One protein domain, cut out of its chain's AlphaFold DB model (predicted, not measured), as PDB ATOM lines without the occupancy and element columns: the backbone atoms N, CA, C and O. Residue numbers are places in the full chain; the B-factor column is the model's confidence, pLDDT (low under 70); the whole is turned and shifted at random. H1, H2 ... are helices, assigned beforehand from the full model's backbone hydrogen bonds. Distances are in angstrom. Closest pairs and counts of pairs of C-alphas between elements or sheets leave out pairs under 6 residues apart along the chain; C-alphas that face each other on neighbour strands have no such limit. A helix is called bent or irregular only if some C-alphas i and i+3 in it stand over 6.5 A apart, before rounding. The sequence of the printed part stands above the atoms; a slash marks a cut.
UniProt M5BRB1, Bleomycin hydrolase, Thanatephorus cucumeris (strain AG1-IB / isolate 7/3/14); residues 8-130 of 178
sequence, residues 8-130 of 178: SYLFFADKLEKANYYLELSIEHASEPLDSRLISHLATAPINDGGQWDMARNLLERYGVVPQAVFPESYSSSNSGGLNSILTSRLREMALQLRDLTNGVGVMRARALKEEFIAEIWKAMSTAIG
ATOM      1  N   SER A   8      39.521 -34.645  -6.998       95.56
ATOM      2  CA  SER A   8      38.571 -34.576  -5.883       95.56
ATOM      3  C   SER A   8      38.065 -33.155  -5.597       95.56
ATOM      4  O   SER A   8      36.895 -32.988  -5.249       95.56
ATOM      5  N   TYR A   9      38.891 -32.120  -5.799       96.94
ATOM      6  CA  TYR A   9      38.493 -30.720  -5.617       96.94
ATOM      7  C   TYR A   9      37.412 -30.300  -6.619       96.94
ATOM      8  O   TYR A   9      36.370 -29.763  -6.237       96.94
ATOM      9  N   LEU A  10      37.630 -30.592  -7.904       95.94
ATOM     10  CA  LEU A  10      36.654 -30.294  -8.954       95.94
ATOM     11  C   LEU A  10      35.418 -31.188  -8.844       95.94
ATOM     12  O   LEU A  10      34.311 -30.710  -9.063       95.94
ATOM     13  N   PHE A  11      35.584 -32.447  -8.438       95.75
ATOM     14  CA  PHE A  11      34.485 -33.368  -8.146       95.75
ATOM     15  C   PHE A  11      33.569 -32.848  -7.029       95.75
ATOM     16  O   PHE A  11      32.347 -32.938  -7.145       95.75
ATOM     17  N   PHE A  12      34.137 -32.260  -5.968       97.19
ATOM     18  CA  PHE A  12      33.352 -31.611  -4.916       97.19
ATOM     19  C   PHE A  12      32.530 -30.448  -5.490       97.19
ATOM     20  O   PHE A  12      31.320 -30.377  -5.280       97.19
ATOM     21  N   ALA A  13      33.171 -29.538  -6.227       97.19
ATOM     22  CA  ALA A  13      32.494 -28.373  -6.792       97.19
ATOM     23  C   ALA A  13      31.390 -28.771  -7.792       97.19
ATOM     24  O   ALA A  13      30.277 -28.253  -7.719       97.19
ATOM     25  N   ASP A  14      31.673 -29.737  -8.668       97.44
ATOM     26  CA  ASP A  14      30.736 -30.262  -9.663       97.44
ATOM     27  C   ASP A  14      29.462 -30.828  -9.023       97.44
ATOM     28  O   ASP A  14      28.350 -30.463  -9.406       97.44
ATOM     29  N   LYS A  15      29.603 -31.679  -8.001       96.62
ATOM     30  CA  LYS A  15      28.446 -32.269  -7.313       96.62
ATOM     31  C   LYS A  15      27.585 -31.239  -6.608       96.62
ATOM     32  O   LYS A  15      26.361 -31.349  -6.657       96.62
ATOM     33  N   LEU A  16      28.210 -30.253  -5.969       97.56
ATOM     34  CA  LEU A  16      27.484 -29.199  -5.274       97.56
ATOM     35  C   LEU A  16      26.699 -28.322  -6.262       97.56
ATOM     36  O   LEU A  16      25.526 -28.030  -6.028       97.56
ATOM     37  N   GLU A  17      27.308 -27.957  -7.392       97.75
ATOM     38  CA  GLU A  17      26.643 -27.171  -8.437       97.75
ATOM     39  C   GLU A  17      25.517 -27.957  -9.120       97.75
ATOM     40  O   GLU A  17      24.436 -27.410  -9.327       97.75
ATOM     41  N   LYS A  18      25.707 -29.253  -9.389       98.31
ATOM     42  CA  LYS A  18      24.642 -30.126  -9.913       98.31
ATOM     43  C   LYS A  18      23.477 -30.281  -8.941       98.31
ATOM     44  O   LYS A  18      22.325 -30.226  -9.364       98.31
ATOM     45  N   ALA A  19      23.760 -30.435  -7.647       98.44
ATOM     46  CA  ALA A  19      22.733 -30.463  -6.611       98.44
ATOM     47  C   ALA A  19      21.920 -29.160  -6.604       98.44
ATOM     48  O   ALA A  19      20.693 -29.203  -6.678       98.44
ATOM     49  N   ASN A  20      22.595 -28.006  -6.601       98.31
ATOM     50  CA  ASN A  20      21.945 -26.695  -6.684       98.31
ATOM     51  C   ASN A  20      21.110 -26.535  -7.957       98.31
ATOM     52  O   ASN A  20      19.962 -26.101  -7.885       98.31
ATOM     53  N   TYR A  21      21.652 -26.937  -9.104       98.25
ATOM     54  CA  TYR A  21      20.955 -26.871 -10.383       98.25
ATOM     55  C   TYR A  21      19.690 -27.740 -10.399       98.25
ATOM     56  O   TYR A  21      18.622 -27.266 -10.774       98.25
ATOM     57  N   TYR A  22      19.771 -28.985  -9.924       98.62
ATOM     58  CA  TYR A  22      18.613 -29.878  -9.835       98.62
ATOM     59  C   TYR A  22      17.508 -29.328  -8.918       98.62
ATOM     60  O   TYR A  22      16.322 -29.411  -9.252       98.62
ATOM     61  N   LEU A  23      17.876 -28.741  -7.775       98.75
ATOM     62  CA  LEU A  23      16.906 -28.130  -6.867       98.75
ATOM     63  C   LEU A  23      16.279 -26.857  -7.455       98.75
ATOM     64  O   LEU A  23      15.080 -26.651  -7.281       98.75
ATOM     65  N   GLU A  24      17.035 -26.039  -8.195       98.50
ATOM     66  CA  GLU A  24      16.466 -24.887  -8.911       98.50
ATOM     67  C   GLU A  24      15.480 -25.342  -9.995       98.50
ATOM     68  O   GLU A  24      14.353 -24.857 -10.022       98.50
ATOM     69  N   LEU A  25      15.833 -26.346 -10.806       98.44
ATOM     70  CA  LEU A  25      14.914 -26.921 -11.797       98.44
ATOM     71  C   LEU A  25      13.644 -27.498 -11.155       98.44
ATOM     72  O   LEU A  25      12.566 -27.466 -11.748       98.44
ATOM     73  N   SER A  26      13.752 -28.016  -9.930       98.38
ATOM     74  CA  SER A  26      12.595 -28.504  -9.177       98.38
ATOM     75  C   SER A  26      11.634 -27.369  -8.807       98.38
ATOM     76  O   SER A  26      10.423 -27.578  -8.836       98.38
ATOM     77  N   ILE A  27      12.156 -26.174  -8.507       98.50
ATOM     78  CA  ILE A  27      11.366 -24.956  -8.277       98.50
ATOM     79  C   ILE A  27      10.777 -24.447  -9.599       98.50
ATOM     80  O   ILE A  27       9.578 -24.184  -9.673       98.50
ATOM     81  N   GLU A  28      11.592 -24.333 -10.650       98.12
ATOM     82  CA  GLU A  28      11.173 -23.805 -11.957       98.12
ATOM     83  C   GLU A  28      10.055 -24.633 -12.597       98.12
ATOM     84  O   GLU A  28       9.124 -24.082 -13.182       98.12
ATOM     85  N   HIS A  29      10.110 -25.956 -12.442       97.75
ATOM     86  CA  HIS A  29       9.131 -26.883 -13.006       97.75
ATOM     87  C   HIS A  29       8.130 -27.402 -11.967       97.75
ATOM     88  O   HIS A  29       7.551 -28.477 -12.148       97.75
ATOM     89  N   ALA A  30       7.909 -26.675 -10.866       97.56
ATOM     90  CA  ALA A  30       7.027 -27.112  -9.780       97.56
ATOM     91  C   ALA A  30       5.584 -27.414 -10.228       97.56
ATOM     92  O   ALA A  30       4.944 -28.295  -9.651       97.56
ATOM     93  N   SER A  31       5.095 -26.743 -11.274       96.12
ATOM     94  CA  SER A  31       3.751 -26.945 -11.831       96.12
ATOM     95  C   SER A  31       3.608 -28.191 -12.711       96.12
ATOM     96  O   SER A  31       2.486 -28.622 -12.963       96.12
ATOM     97  N   GLU A  32       4.711 -28.763 -13.204       97.62
ATOM     98  CA  GLU A  32       4.672 -29.981 -14.023       97.62
ATOM     99  C   GLU A  32       4.243 -31.189 -13.178       97.62
ATOM    100  O   GLU A  32       4.668 -31.292 -12.027       97.62
ATOM    101  N   PRO A  33       3.471 -32.151 -13.706       96.81
ATOM    102  CA  PRO A  33       3.175 -33.396 -13.000       96.81
ATOM    103  C   PRO A  33       4.446 -34.176 -12.624       96.81
ATOM    104  O   PRO A  33       5.436 -34.174 -13.363       96.81
ATOM    105  N   LEU A  34       4.421 -34.877 -11.485       95.38
ATOM    106  CA  LEU A  34       5.567 -35.672 -11.011       95.38
ATOM    107  C   LEU A  34       5.937 -36.817 -11.964       95.38
ATOM    108  O   LEU A  34       7.109 -37.161 -12.084       95.38
ATOM    109  N   ASP A  35       4.947 -37.385 -12.647       95.31
ATOM    110  CA  ASP A  35       5.091 -38.453 -13.638       95.31
ATOM    111  C   ASP A  35       5.365 -37.926 -15.055       95.31
ATOM    112  O   ASP A  35       5.511 -38.706 -16.000       95.31
ATOM    113  N   SER A  36       5.492 -36.605 -15.224       97.81
ATOM    114  CA  SER A  36       5.899 -36.033 -16.501       97.81
ATOM    115  C   SER A  36       7.281 -36.552 -16.906       97.81
ATOM    116  O   SER A  36       8.170 -36.815 -16.083       97.81
ATOM    117  N   ARG A  37       7.488 -36.666 -18.221       97.81
ATOM    118  CA  ARG A  37       8.765 -37.115 -18.792       97.81
ATOM    119  C   ARG A  37       9.938 -36.249 -18.322       97.81
ATOM    120  O   ARG A  37      11.017 -36.782 -18.080       97.81
ATOM    121  N   LEU A  38       9.728 -34.936 -18.211       97.69
ATOM    122  CA  LEU A  38      10.751 -33.988 -17.779       97.69
ATOM    123  C   LEU A  38      11.172 -34.253 -16.329       97.69
ATOM    124  O   LEU A  38      12.352 -34.496 -16.082       97.69
ATOM    125  N   ILE A  39      10.221 -34.271 -15.390       97.56
ATOM    126  CA  ILE A  39      10.517 -34.480 -13.966       97.56
ATOM    127  C   ILE A  39      11.142 -35.860 -13.732       97.56
ATOM    128  O   ILE A  39      12.158 -35.970 -13.042       97.56
ATOM    129  N   SER A  40      10.621 -36.894 -14.395       96.44
ATOM    130  CA  SER A  40      11.189 -38.247 -14.347       96.44
ATOM    131  C   SER A  40      12.640 -38.292 -14.844       96.44
ATOM    132  O   SER A  40      13.499 -38.936 -14.233       96.44
ATOM    133  N   HIS A  41      12.948 -37.583 -15.936       97.00
ATOM    134  CA  HIS A  41      14.307 -37.506 -16.466       97.00
ATOM    135  C   HIS A  41      15.258 -36.795 -15.492       97.00
ATOM    136  O   HIS A  41      16.302 -37.351 -15.151       97.00
ATOM    137  N   LEU A  42      14.874 -35.616 -14.990       96.88
ATOM    138  CA  LEU A  42      15.678 -34.844 -14.035       96.88
ATOM    139  C   LEU A  42      15.983 -35.642 -12.761       96.88
ATOM    140  O   LEU A  42      17.109 -35.624 -12.265       96.88
ATOM    141  N   ALA A  43      15.004 -36.398 -12.260       96.25
ATOM    142  CA  ALA A  43      15.159 -37.201 -11.056       96.25
ATOM    143  C   ALA A  43      16.004 -38.471 -11.261       96.25
ATOM    144  O   ALA A  43      16.399 -39.084 -10.268       96.25
ATOM    145  N   THR A  44      16.300 -38.893 -12.499       95.81
ATOM    146  CA  THR A  44      16.995 -40.166 -12.778       95.81
ATOM    147  C   THR A  44      18.399 -40.200 -12.173       95.81
ATOM    148  O   THR A  44      18.710 -41.109 -11.404       95.81
ATOM    149  N   ALA A  45      19.233 -39.211 -12.494       94.12
ATOM    150  CA  ALA A  45      20.633 -39.165 -12.072       94.12
ATOM    151  C   ALA A  45      21.110 -37.709 -11.881       94.12
ATOM    152  O   ALA A  45      21.978 -37.247 -12.628       94.12
ATOM    153  N   PRO A  46      20.550 -36.982 -10.891       94.56
ATOM    154  CA  PRO A  46      20.710 -35.529 -10.755       94.56
ATOM    155  C   PRO A  46      22.151 -35.078 -10.471       94.56
ATOM    156  O   PRO A  46      22.500 -33.934 -10.735       94.56
ATOM    157  N   ILE A  47      22.996 -35.972  -9.951       94.31
ATOM    158  CA  ILE A  47      24.375 -35.678  -9.523       94.31
ATOM    159  C   ILE A  47      25.383 -36.724 -10.021       94.31
ATOM    160  O   ILE A  47      26.334 -37.074  -9.316       94.31
ATOM    161  N   ASN A  48      25.155 -37.270 -11.217       92.56
ATOM    162  CA  ASN A  48      26.095 -38.215 -11.823       92.56
ATOM    163  C   ASN A  48      27.501 -37.602 -11.987       92.56
ATOM    164  O   ASN A  48      27.656 -36.382 -12.004       92.56
ATOM    165  N   ASP A  49      28.521 -38.448 -12.125       91.38
ATOM    166  CA  ASP A  49      29.926 -38.014 -12.200       91.38
ATOM    167  C   ASP A  49      30.329 -37.511 -13.599       91.38
ATOM    168  O   ASP A  49      31.402 -36.942 -13.774       91.38
ATOM    169  N   GLY A  50      29.483 -37.733 -14.609       90.56
ATOM    170  CA  GLY A  50      29.748 -37.334 -15.986       90.56
ATOM    171  C   GLY A  50      29.584 -35.830 -16.193       90.56
ATOM    172  O   GLY A  50      28.838 -35.158 -15.488       90.56
ATOM    173  N   GLY A  51      30.253 -35.280 -17.197       90.81
ATOM    174  CA  GLY A  51      30.163 -33.860 -17.517       90.81
ATOM    175  C   GLY A  51      30.633 -33.568 -18.932       90.81
ATOM    176  O   GLY A  51      31.056 -34.465 -19.661       90.81
ATOM    177  N   GLN A  52      30.553 -32.298 -19.315       91.75
ATOM    178  CA  GLN A  52      31.044 -31.799 -20.599       91.75
ATOM    179  C   GLN A  52      32.140 -30.752 -20.387       91.75
ATOM    180  O   GLN A  52      32.284 -30.198 -19.296       91.75
ATOM    181  N   TRP A  53      32.904 -30.460 -21.442       92.06
ATOM    182  CA  TRP A  53      34.021 -29.513 -21.383       92.06
ATOM    183  C   TRP A  53      33.610 -28.130 -20.862       92.06
ATOM    184  O   TRP A  53      34.302 -27.563 -20.021       92.06
ATOM    185  N   ASP A  54      32.459 -27.614 -21.294       93.12
ATOM    186  CA  ASP A  54      31.963 -26.317 -20.829       93.12
ATOM    187  C   ASP A  54      31.677 -26.303 -19.322       93.12
ATOM    188  O   ASP A  54      31.973 -25.316 -18.653       93.12
ATOM    189  N   MET A  55      31.177 -27.412 -18.762       93.81
ATOM    190  CA  MET A  55      30.976 -27.545 -17.315       93.81
ATOM    191  C   MET A  55      32.315 -27.524 -16.579       93.81
ATOM    192  O   MET A  55      32.469 -26.793 -15.604       93.81
ATOM    193  N   ALA A  56      33.307 -28.264 -17.083       93.56
ATOM    194  CA  ALA A  56      34.648 -28.268 -16.510       93.56
ATOM    195  C   ALA A  56      35.276 -26.866 -16.541       93.56
ATOM    196  O   ALA A  56      35.772 -26.401 -15.517       93.56
ATOM    197  N   ARG A  57      35.195 -26.152 -17.673       94.00
ATOM    198  CA  ARG A  57      35.666 -24.761 -17.781       94.00
ATOM    199  C   ARG A  57      34.977 -23.858 -16.756       94.00
ATOM    200  O   ARG A  57      35.667 -23.131 -16.050       94.00
ATOM    201  N   ASN A  58      33.653 -23.944 -16.626       94.69
ATOM    202  CA  ASN A  58      32.908 -23.129 -15.664       94.69
ATOM    203  C   ASN A  58      33.375 -23.386 -14.220       94.69
ATOM    204  O   ASN A  58      33.503 -22.446 -13.436       94.69
ATOM    205  N   LEU A  59      33.676 -24.642 -13.868       96.44
ATOM    206  CA  LEU A  59      34.228 -24.981 -12.554       96.44
ATOM    207  C   LEU A  59      35.639 -24.416 -12.364       96.44
ATOM    208  O   LEU A  59      35.921 -23.840 -11.318       96.44
ATOM    209  N   LEU A  60      36.507 -24.526 -13.371       94.94
ATOM    210  CA  LEU A  60      37.865 -23.977 -13.329       94.94
ATOM    211  C   LEU A  60      37.858 -22.454 -13.146       94.94
ATOM    212  O   LEU A  60      38.573 -21.925 -12.298       94.94
ATOM    213  N   GLU A  61      37.023 -21.746 -13.902       93.50
ATOM    214  CA  GLU A  61      36.908 -20.288 -13.821       93.50
ATOM    215  C   GLU A  61      36.320 -19.838 -12.477       93.50
ATOM    216  O   GLU A  61      36.778 -18.852 -11.890       93.50
ATOM    217  N   ARG A  62      35.331 -20.575 -11.952       96.12
ATOM    218  CA  ARG A  62      34.631 -20.211 -10.715       96.12
ATOM    219  C   ARG A  62      35.368 -20.631  -9.450       96.12
ATOM    220  O   ARG A  62      35.370 -19.863  -8.487       96.12
ATOM    221  N   TYR A  63      35.986 -21.805  -9.418       97.19
ATOM    222  CA  TYR A  63      36.598 -22.381  -8.215       97.19
ATOM    223  C   TYR A  63      38.123 -22.431  -8.275       97.19
ATOM    224  O   TYR A  63      38.756 -22.623  -7.239       97.19
ATOM    225  N   GLY A  64      38.729 -22.234  -9.444       96.31
ATOM    226  CA  GLY A  64      40.159 -22.441  -9.634       96.31
ATOM    227  C   GLY A  64      40.543 -23.919  -9.563       96.31
ATOM    228  O   GLY A  64      39.721 -24.806  -9.790       96.31
ATOM    229  N   VAL A  65      41.808 -24.185  -9.241       96.06
ATOM    230  CA  VAL A  65      42.332 -25.544  -9.032       96.06
ATOM    231  C   VAL A  65      43.359 -25.544  -7.916       96.06
ATOM    232  O   VAL A  65      43.989 -24.525  -7.638       96.06
ATOM    233  N   VAL A  66      43.567 -26.711  -7.314       95.75
ATOM    234  CA  VAL A  66      44.620 -26.929  -6.322       95.75
ATOM    235  C   VAL A  66      45.460 -28.155  -6.683       95.75
ATOM    236  O   VAL A  66      44.974 -29.055  -7.377       95.75
ATOM    237  N   PRO A  67      46.720 -28.231  -6.227       94.75
ATOM    238  CA  PRO A  67      47.516 -29.451  -6.310       94.75
ATOM    239  C   PRO A  67      46.842 -30.631  -5.595       94.75
ATOM    240  O   PRO A  67      46.221 -30.456  -4.549       94.75
ATOM    241  N   GLN A  68      47.052 -31.855  -6.088       93.31
ATOM    242  CA  GLN A  68      46.543 -33.087  -5.463       93.31
ATOM    243  C   GLN A  68      46.979 -33.228  -3.996       93.31
ATOM    244  O   GLN A  68      46.247 -33.769  -3.179       93.31
ATOM    245  N   ALA A  69      48.167 -32.733  -3.646       92.88
ATOM    246  CA  ALA A  69      48.670 -32.774  -2.273       92.88
ATOM    247  C   ALA A  69      47.884 -31.868  -1.306       92.88
ATOM    248  O   ALA A  69      47.900 -32.114  -0.106       92.88
ATOM    249  N   VAL A  70      47.216 -30.829  -1.819       94.94
ATOM    250  CA  VAL A  70      46.427 -29.879  -1.018       94.94
ATOM    251  C   VAL A  70      45.038 -30.435  -0.726       94.94
ATOM    252  O   VAL A  70      44.517 -30.246   0.369       94.94
ATOM    253  N   PHE A  71      44.448 -31.154  -1.683       95.75
ATOM    254  CA  PHE A  71      43.181 -31.852  -1.492       95.75
ATOM    255  C   PHE A  71      43.263 -33.244  -2.145       95.75
ATOM    256  O   PHE A  71      43.061 -33.364  -3.357       95.75
ATOM    257  N   PRO A  72      43.657 -34.283  -1.383       93.56
ATOM    258  CA  PRO A  72      43.892 -35.619  -1.921       93.56
ATOM    259  C   PRO A  72      42.589 -36.370  -2.225       93.56
ATOM    260  O   PRO A  72      41.488 -35.904  -1.928       93.56
ATOM    261  N   GLU A  73      42.714 -37.550  -2.832       90.25
ATOM    262  CA  GLU A  73      41.575 -38.452  -2.984       90.25
ATOM    263  C   GLU A  73      41.195 -39.066  -1.631       90.25
ATOM    264  O   GLU A  73      42.048 -39.373  -0.795       90.25
ATOM    265  N   SER A  74      39.900 -39.288  -1.447       87.94
ATOM    266  CA  SER A  74      39.311 -40.058  -0.354       87.94
ATOM    267  C   SER A  74      38.703 -41.351  -0.903       87.94
ATOM    268  O   SER A  74      38.564 -41.528  -2.117       87.94
ATOM    269  N   TYR A  75      38.265 -42.249  -0.016       86.56
ATOM    270  CA  TYR A  75      37.551 -43.453  -0.448       86.56
ATOM    271  C   TYR A  75      36.314 -43.107  -1.289       86.56
ATOM    272  O   TYR A  75      36.112 -43.689  -2.348       86.56
ATOM    273  N   SER A  76      35.512 -42.129  -0.862       85.25
ATOM    274  CA  SER A  76      34.272 -41.764  -1.556       85.25
ATOM    275  C   SER A  76      34.486 -40.923  -2.817       85.25
ATOM    276  O   SER A  76      33.598 -40.919  -3.665       85.25
ATOM    277  N   SER A  77      35.634 -40.257  -2.991       82.00
ATOM    278  CA  SER A  77      35.975 -39.643  -4.286       82.00
ATOM    279  C   SER A  77      36.492 -40.675  -5.295       82.00
ATOM    280  O   SER A  77      36.250 -40.532  -6.486       82.00
ATOM    281  N   SER A  78      37.113 -41.763  -4.821       84.75
ATOM    282  CA  SER A  78      37.549 -42.890  -5.664       84.75
ATOM    283  C   SER A  78      36.472 -43.967  -5.885       84.75
ATOM    284  O   SER A  78      36.574 -44.753  -6.823       84.75
ATOM    285  N   ASN A  79      35.443 -44.027  -5.032       89.69
ATOM    286  CA  ASN A  79      34.320 -44.970  -5.101       89.69
ATOM    287  C   ASN A  79      32.988 -44.250  -4.810       89.69
ATOM    288  O   ASN A  79      32.375 -44.396  -3.747       89.69
ATOM    289  N   SER A  80      32.545 -43.438  -5.769       91.75
ATOM    290  CA  SER A  80      31.442 -42.477  -5.625       91.75
ATOM    291  C   SER A  80      30.042 -43.093  -5.537       91.75
ATOM    292  O   SER A  80      29.108 -42.412  -5.116       91.75
ATOM    293  N   GLY A  81      29.863 -44.370  -5.897       92.56
ATOM    294  CA  GLY A  81      28.540 -44.997  -6.022       92.56
ATOM    295  C   GLY A  81      27.676 -44.904  -4.757       92.56
ATOM    296  O   GLY A  81      26.501 -44.546  -4.832       92.56
ATOM    297  N   GLY A  82      28.270 -45.154  -3.583       93.38
ATOM    298  CA  GLY A  82      27.568 -45.047  -2.298       93.38
ATOM    299  C   GLY A  82      27.156 -43.610  -1.964       93.38
ATOM    300  O   GLY A  82      26.003 -43.363  -1.609       93.38
ATOM    301  N   LEU A  83      28.073 -42.654  -2.152       94.00
ATOM    302  CA  LEU A  83      27.810 -41.227  -1.939       94.00
ATOM    303  C   LEU A  83      26.700 -40.726  -2.874       94.00
ATOM    304  O   LEU A  83      25.761 -40.070  -2.428       94.00
ATOM    305  N   ASN A  84      26.769 -41.097  -4.154       95.44
ATOM    306  CA  ASN A  84      25.779 -40.727  -5.162       95.44
ATOM    307  C   ASN A  84      24.385 -41.248  -4.816       95.44
ATOM    308  O   ASN A  84      23.415 -40.507  -4.964       95.44
ATOM    309  N   SER A  85      24.270 -42.484  -4.325       95.88
ATOM    310  CA  SER A  85      22.984 -43.067  -3.926       95.88
ATOM    311  C   SER A  85      22.331 -42.301  -2.766       95.88
ATOM    312  O   SER A  85      21.154 -41.931  -2.839       95.88
ATOM    313  N   ILE A  86      23.114 -41.996  -1.725       95.88
ATOM    314  CA  ILE A  86      22.640 -41.273  -0.536       95.88
ATOM    315  C   ILE A  86      22.211 -39.853  -0.910       95.88
ATOM    316  O   ILE A  86      21.078 -39.454  -0.635       95.88
ATOM    317  N   LEU A  87      23.086 -39.106  -1.589       97.19
ATOM    318  CA  LEU A  87      22.801 -37.727  -1.978       97.19
ATOM    319  C   LEU A  87      21.636 -37.649  -2.973       97.19
ATOM    320  O   LEU A  87      20.783 -36.784  -2.831       97.19
ATOM    321  N   THR A  88      21.537 -38.573  -3.934       97.94
ATOM    322  CA  THR A  88      20.408 -38.612  -4.882       97.94
ATOM    323  C   THR A  88      19.082 -38.831  -4.159       97.94
ATOM    324  O   THR A  88      18.099 -38.159  -4.468       97.94
ATOM    325  N   SER A  89      19.042 -39.744  -3.187       97.88
ATOM    326  CA  SER A  89      17.830 -39.994  -2.397       97.88
ATOM    327  C   SER A  89      17.413 -38.743  -1.624       97.88
ATOM    328  O   SER A  89      16.253 -38.340  -1.687       97.88
ATOM    329  N   ARG A  90      18.378 -38.075  -0.981       98.25
ATOM    330  CA  ARG A  90      18.126 -36.841  -0.234       98.25
ATOM    331  C   ARG A  90      17.678 -35.688  -1.136       98.25
ATOM    332  O   ARG A  90      16.715 -35.002  -0.815       98.25
ATOM    333  N   LEU A  91      18.309 -35.518  -2.296       98.62
ATOM    334  CA  LEU A  91      17.937 -34.491  -3.272       98.62
ATOM    335  C   LEU A  91      16.524 -34.694  -3.820       98.62
ATOM    336  O   LEU A  91      15.808 -33.718  -4.014       98.62
ATOM    337  N   ARG A  92      16.098 -35.939  -4.058       98.50
ATOM    338  CA  ARG A  92      14.720 -36.231  -4.491       98.50
ATOM    339  C   ARG A  92      13.698 -35.828  -3.431       98.50
ATOM    340  O   ARG A  92      12.691 -35.224  -3.778       98.50
ATOM    341  N   GLU A  93      13.973 -36.106  -2.161       98.56
ATOM    342  CA  GLU A  93      13.128 -35.655  -1.051       98.56
ATOM    343  C   GLU A  93      13.073 -34.120  -0.973       98.56
ATOM    344  O   GLU A  93      11.990 -33.540  -0.940       98.56
ATOM    345  N   MET A  94      14.233 -33.457  -1.017       98.69
ATOM    346  CA  MET A  94      14.341 -31.993  -1.032       98.69
ATOM    347  C   MET A  94      13.568 -31.376  -2.207       98.69
ATOM    348  O   MET A  94      12.840 -30.405  -2.027       98.69
ATOM    349  N   ALA A  95      13.668 -31.963  -3.402       98.50
ATOM    350  CA  ALA A  95      12.944 -31.513  -4.587       98.50
ATOM    351  C   ALA A  95      11.422 -31.565  -4.399       98.50
ATOM    352  O   ALA A  95      10.738 -30.622  -4.789       98.50
ATOM    353  N   LEU A  96      10.885 -32.619  -3.774       98.25
ATOM    354  CA  LEU A  96       9.454 -32.701  -3.456       98.25
ATOM    355  C   LEU A  96       9.032 -31.563  -2.517       98.25
ATOM    356  O   LEU A  96       8.078 -30.849  -2.819       98.25
ATOM    357  N   GLN A  97       9.800 -31.319  -1.452       98.25
ATOM    358  CA  GLN A  97       9.523 -30.228  -0.510       98.25
ATOM    359  C   GLN A  97       9.544 -28.850  -1.191       98.25
ATOM    360  O   GLN A  97       8.670 -28.018  -0.947       98.25
ATOM    361  N   LEU A  98      10.514 -28.605  -2.081       98.56
ATOM    362  CA  LEU A  98      10.603 -27.349  -2.831       98.56
ATOM    363  C   LEU A  98       9.418 -27.154  -3.777       98.56
ATOM    364  O   LEU A  98       8.912 -26.037  -3.895       98.56
ATOM    365  N   ARG A  99       8.960 -28.221  -4.435       97.69
ATOM    366  CA  ARG A  99       7.809 -28.182  -5.348       97.69
ATOM    367  C   ARG A  99       6.518 -27.866  -4.604       97.69
ATOM    368  O   ARG A  99       5.793 -26.958  -5.012       97.69
ATOM    369  N   ASP A 100       6.278 -28.541  -3.483       96.62
ATOM    370  CA  ASP A 100       5.110 -28.303  -2.631       96.62
ATOM    371  C   ASP A 100       5.092 -26.863  -2.109       96.62
ATOM    372  O   ASP A 100       4.082 -26.160  -2.208       96.62
ATOM    373  N   LEU A 101       6.239 -26.378  -1.621       96.62
ATOM    374  CA  LEU A 101       6.367 -25.014  -1.115       96.62
ATOM    375  C   LEU A 101       6.183 -23.969  -2.225       96.62
ATOM    376  O   LEU A 101       5.548 -22.935  -2.003       96.62
ATOM    377  N   THR A 102       6.697 -24.241  -3.425       96.50
ATOM    378  CA  THR A 102       6.549 -23.357  -4.588       96.50
ATOM    379  C   THR A 102       5.085 -23.222  -4.995       96.50
ATOM    380  O   THR A 102       4.614 -22.097  -5.163       96.50
ATOM    381  N   ASN A 103       4.356 -24.339  -5.081       92.56
ATOM    382  CA  ASN A 103       2.947 -24.356  -5.477       92.56
ATOM    383  C   ASN A 103       2.004 -23.816  -4.389       92.56
ATOM    384  O   ASN A 103       0.979 -23.224  -4.715       92.56
ATOM    385  N   GLY A 104       2.324 -24.009  -3.105       88.31
ATOM    386  CA  GLY A 104       1.454 -23.588  -2.002       88.31
ATOM    387  C   GLY A 104       1.705 -22.170  -1.491       88.31
ATOM    388  O   GLY A 104       0.773 -21.476  -1.088       88.31
ATOM    389  N   VAL A 105       2.969 -21.741  -1.453       83.94
ATOM    390  CA  VAL A 105       3.399 -20.589  -0.644       83.94
ATOM    391  C   VAL A 105       4.218 -19.572  -1.452       83.94
ATOM    392  O   VAL A 105       4.203 -18.379  -1.134       83.94
ATOM    393  N   GLY A 106       4.905 -20.026  -2.502       90.62
ATOM    394  CA  GLY A 106       5.542 -19.185  -3.514       90.62
ATOM    395  C   GLY A 106       7.063 -19.347  -3.627       90.62
ATOM    396  O   GLY A 106       7.768 -19.678  -2.671       90.62
ATOM    397  N   VAL A 107       7.571 -19.031  -4.821       95.56
ATOM    398  CA  VAL A 107       8.959 -19.252  -5.278       95.56
ATOM    399  C   VAL A 107      10.028 -18.686  -4.334       95.56
ATOM    400  O   VAL A 107      11.052 -19.325  -4.112       95.56
ATOM    401  N   MET A 108       9.818 -17.500  -3.749       95.44
ATOM    402  CA  MET A 108      10.846 -16.871  -2.901       95.44
ATOM    403  C   MET A 108      11.160 -17.685  -1.642       95.44
ATOM    404  O   MET A 108      12.321 -17.794  -1.254       95.44
ATOM    405  N   ARG A 109      10.142 -18.286  -1.015       95.69
ATOM    406  CA  ARG A 109      10.332 -19.134   0.172       95.69
ATOM    407  C   ARG A 109      10.994 -20.459  -0.196       95.69
ATOM    408  O   ARG A 109      11.856 -20.918   0.543       95.69
ATOM    409  N   ALA A 110      10.661 -21.018  -1.360       97.69
ATOM    410  CA  ALA A 110      11.340 -22.199  -1.884       97.69
ATOM    411  C   ALA A 110      12.833 -21.943  -2.128       97.69
ATOM    412  O   ALA A 110      13.665 -22.735  -1.697       97.69
ATOM    413  N   ARG A 111      13.200 -20.802  -2.722       97.88
ATOM    414  CA  ARG A 111      14.615 -20.441  -2.902       97.88
ATOM    415  C   ARG A 111      15.351 -20.229  -1.578       97.88
ATOM    416  O   ARG A 111      16.495 -20.643  -1.480       97.88
ATOM    417  N   ALA A 112      14.702 -19.660  -0.559       97.75
ATOM    418  CA  ALA A 112      15.303 -19.551   0.774       97.75
ATOM    419  C   ALA A 112      15.591 -20.935   1.389       97.75
ATOM    420  O   ALA A 112      16.704 -21.179   1.844       97.75
ATOM    421  N   LEU A 113      14.631 -21.864   1.318       98.31
ATOM    422  CA  LEU A 113      14.815 -23.239   1.795       98.31
ATOM    423  C   LEU A 113      15.887 -23.998   0.994       98.31
ATOM    424  O   LEU A 113      16.643 -24.790   1.553       98.31
ATOM    425  N   LYS A 114      15.997 -23.741  -0.314       98.56
ATOM    426  CA  LYS A 114      17.040 -24.333  -1.160       98.56
ATOM    427  C   LYS A 114      18.445 -24.011  -0.639       98.56
ATOM    428  O   LYS A 114      19.290 -24.901  -0.636       98.56
ATOM    429  N   GLU A 115      18.697 -22.789  -0.177       98.44
ATOM    430  CA  GLU A 115      20.005 -22.423   0.389       98.44
ATOM    431  C   GLU A 115      20.343 -23.261   1.635       98.44
ATOM    432  O   GLU A 115      21.476 -23.719   1.792       98.44
ATOM    433  N   GLU A 116      19.349 -23.552   2.483       98.50
ATOM    434  CA  GLU A 116      19.514 -24.450   3.634       98.50
ATOM    435  C   GLU A 116      19.827 -25.888   3.188       98.50
ATOM    436  O   GLU A 116      20.732 -26.531   3.725       98.50
ATOM    437  N   PHE A 117      19.142 -26.378   2.151       98.69
ATOM    438  CA  PHE A 117      19.412 -27.693   1.568       98.69
ATOM    439  C   PHE A 117      20.812 -27.796   0.965       98.69
ATOM    440  O   PHE A 117      21.484 -28.810   1.152       98.69
ATOM    441  N   ILE A 118      21.304 -26.752   0.299       98.50
ATOM    442  CA  ILE A 118      22.671 -26.738  -0.229       98.50
ATOM    443  C   ILE A 118      23.711 -26.739   0.890       98.50
ATOM    444  O   ILE A 118      24.713 -27.450   0.776       98.50
ATOM    445  N   ALA A 119      23.461 -26.046   2.003       98.25
ATOM    446  CA  ALA A 119      24.317 -26.146   3.184       98.25
ATOM    447  C   ALA A 119      24.335 -27.574   3.767       98.25
ATOM    448  O   ALA A 119      25.392 -28.071   4.167       98.25
ATOM    449  N   GLU A 120      23.193 -28.268   3.772       98.19
ATOM    450  CA  GLU A 120      23.104 -29.667   4.204       98.19
ATOM    451  C   GLU A 120      23.902 -30.606   3.281       98.19
ATOM    452  O   GLU A 120      24.697 -31.419   3.763       98.19
ATOM    453  N   ILE A 121      23.759 -30.459   1.960       98.19
ATOM    454  CA  ILE A 121      24.517 -31.238   0.966       98.19
ATOM    455  C   ILE A 121      26.020 -30.984   1.113       98.19
ATOM    456  O   ILE A 121      26.803 -31.936   1.140       98.19
ATOM    457  N   TRP A 122      26.432 -29.727   1.289       97.88
ATOM    458  CA  TRP A 122      27.829 -29.378   1.546       97.88
ATOM    459  C   TRP A 122      28.367 -30.073   2.803       97.88
ATOM    460  O   TRP A 122      29.478 -30.609   2.795       97.88
ATOM    461  N   LYS A 123      27.578 -30.125   3.884       97.56
ATOM    462  CA  LYS A 123      27.952 -30.811   5.131       97.56
ATOM    463  C   LYS A 123      28.083 -32.325   4.937       97.56
ATOM    464  O   LYS A 123      29.039 -32.930   5.425       97.56
ATOM    465  N   ALA A 124      27.152 -32.942   4.213       96.12
ATOM    466  CA  ALA A 124      27.210 -34.367   3.904       96.12
ATOM    467  C   ALA A 124      28.453 -34.707   3.067       96.12
ATOM    468  O   ALA A 124      29.192 -35.640   3.388       96.12
ATOM    469  N   MET A 125      28.733 -33.908   2.035       96.69
ATOM    470  CA  MET A 125      29.909 -34.086   1.187       96.69
ATOM    471  C   MET A 125      31.211 -33.868   1.954       96.69
ATOM    472  O   MET A 125      32.098 -34.711   1.887       96.69
ATOM    473  N   SER A 126      31.321 -32.792   2.733       96.25
ATOM    474  CA  SER A 126      32.533 -32.521   3.520       96.25
ATOM    475  C   SER A 126      32.822 -33.594   4.568       96.25
ATOM    476  O   SER A 126      33.985 -33.891   4.835       96.25
ATOM    477  N   THR A 127      31.786 -34.246   5.099       94.75
ATOM    478  CA  THR A 127      31.939 -35.416   5.976       94.75
ATOM    479  C   THR A 127      32.501 -36.627   5.221       94.75
ATOM    480  O   THR A 127      33.302 -37.376   5.774       94.75
ATOM    481  N   ALA A 128      32.100 -36.830   3.963       92.88
ATOM    482  CA  ALA A 128      32.483 -38.000   3.174       92.88
ATOM    483  C   ALA A 128      33.852 -37.870   2.485       92.88
ATOM    484  O   ALA A 128      34.586 -38.853   2.394       92.88
ATOM    485  N   ILE A 129      34.184 -36.682   1.967       93.69
ATOM    486  CA  ILE A 129      35.372 -36.463   1.121       93.69
ATOM    487  C   ILE A 129      36.310 -35.362   1.632       93.69
ATOM    488  O   ILE A 129      37.309 -35.068   0.982       93.69
ATOM    489  N   GLY A 130      36.035 -34.790   2.807       94.62
ATOM    490  CA  GLY A 130      36.831 -33.726   3.415       94.62
ATOM    491  C   GLY A 130      36.395 -32.319   3.003       94.62
ATOM    492  O   GLY A 130      35.563 -32.127   2.118       94.62
TER     493      GLY A 130
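Overview. This is residues 8 to 130 of the 178 residues of the protein "Bleomycin hydrolase" of Thanatephorus cucumeris (strain AG1-IB / isolate 7/3/14) (UniProt M5BRB1). Three long helices, H1, H5 and H6, lie side by side as a bundle whose centres make a triangle, with H5 and H6 as a helical hairpin and H1 packed on it. H3 crosses H1 near its first residues, away from the hairpin, the short H2 lies near H1 and H5, and the long link of residues 64 to 74 loops past the end where H1 begins to reach the small H4. The printed part has 123 residues with six named helices, in the order H1, H2, H3, H4, H5, H6, and no named strand; its class is all helix. It is compact, with a radius of gyration of the C-alphas of 15.2 A, but elongated in outline, spanning 48 by 28 by 25 A.

Along the chain. Find C-alpha 8 at (38.571, -34.576, -5.883), where H1 begins; it runs through residues 8 to 28, 30.1 A from first to last C-alpha, and x falls along the way to 11.173. Next look at residues 37 to 44 for H2, 10.6 A long, and at residues 53 to 63 for H3, 15.2 A long. H4 is short, residues 75 to 78, 5.2 A. Then find C-alpha 81 at (28.540, -44.997, -6.022): from there H5, residues 81 to 104, the longest helix with 24 residues, runs 34.8 A. H6, residues 107 to 129, comes back over 32.2 A and ends at C-alpha 129 at (35.372, -36.463, 1.121). None of the helices is bent or irregular.

Arrangement. Start at H1, which with H6 is the hub, each touching three other helices. H1, H5 and H6 form a bundle, three helices packed at shallow tilts to one another. With its residues 19 to 27 alone, H1 touches H5, whose residues 91 to 102 alone take part; the closest C-alphas, of Ser 26 and Ala 95, are 5.5 A apart, and the two run the same way at a shallow tilt of 26 degrees. H1 touches H6 too, the closest C-alphas being those of Asn 20 and Ile 118 at 6.5 A; here the helices run opposite ways at a shallow tilt of 23 degrees. H5 and H6 are a helical hairpin at a shallow tilt of 12 degrees, opposite ways; look at the C-alphas of Leu 98 and Ala 110, their closest, 5.3 A apart. Now move out to H3: it touches residues 10 to 14 of H1 alone, about perpendicular at 77 degrees, with the C-alphas of Leu 10 and Leu 59 closest at 6.9 A. H3 is apart from H5 and H6. H2 is close to H1 but not clearly touching, the C-alphas of Tyr 22 and Leu 42 coming closest at 7.1 A. H4 touches residues 128 to 129 of H6 alone, with the C-alphas of Ser 76 and Ile 129 closest at 6.0 A. In the backbones of H1, H2, H3 and H5 every O i to N i+4 pair is within hydrogen-bond range, in H6 18 of 19 are, and H4 is too short for such a pair.

Size, cuts and confidence. The two C-alphas farthest apart are those of Ala 69 and Gly 104, 48.1 A, while the first and last printed C-alphas, of Ser 8 and Gly 130, are 9.5 A apart. The printed part has no cut. The link from H3 to H4 is long, with 11 residues; those from H4 to H5 and from H5 to H6 are tight. The mean pLDDT of the printed part is 95.5, and no printed residue of this model is under 70.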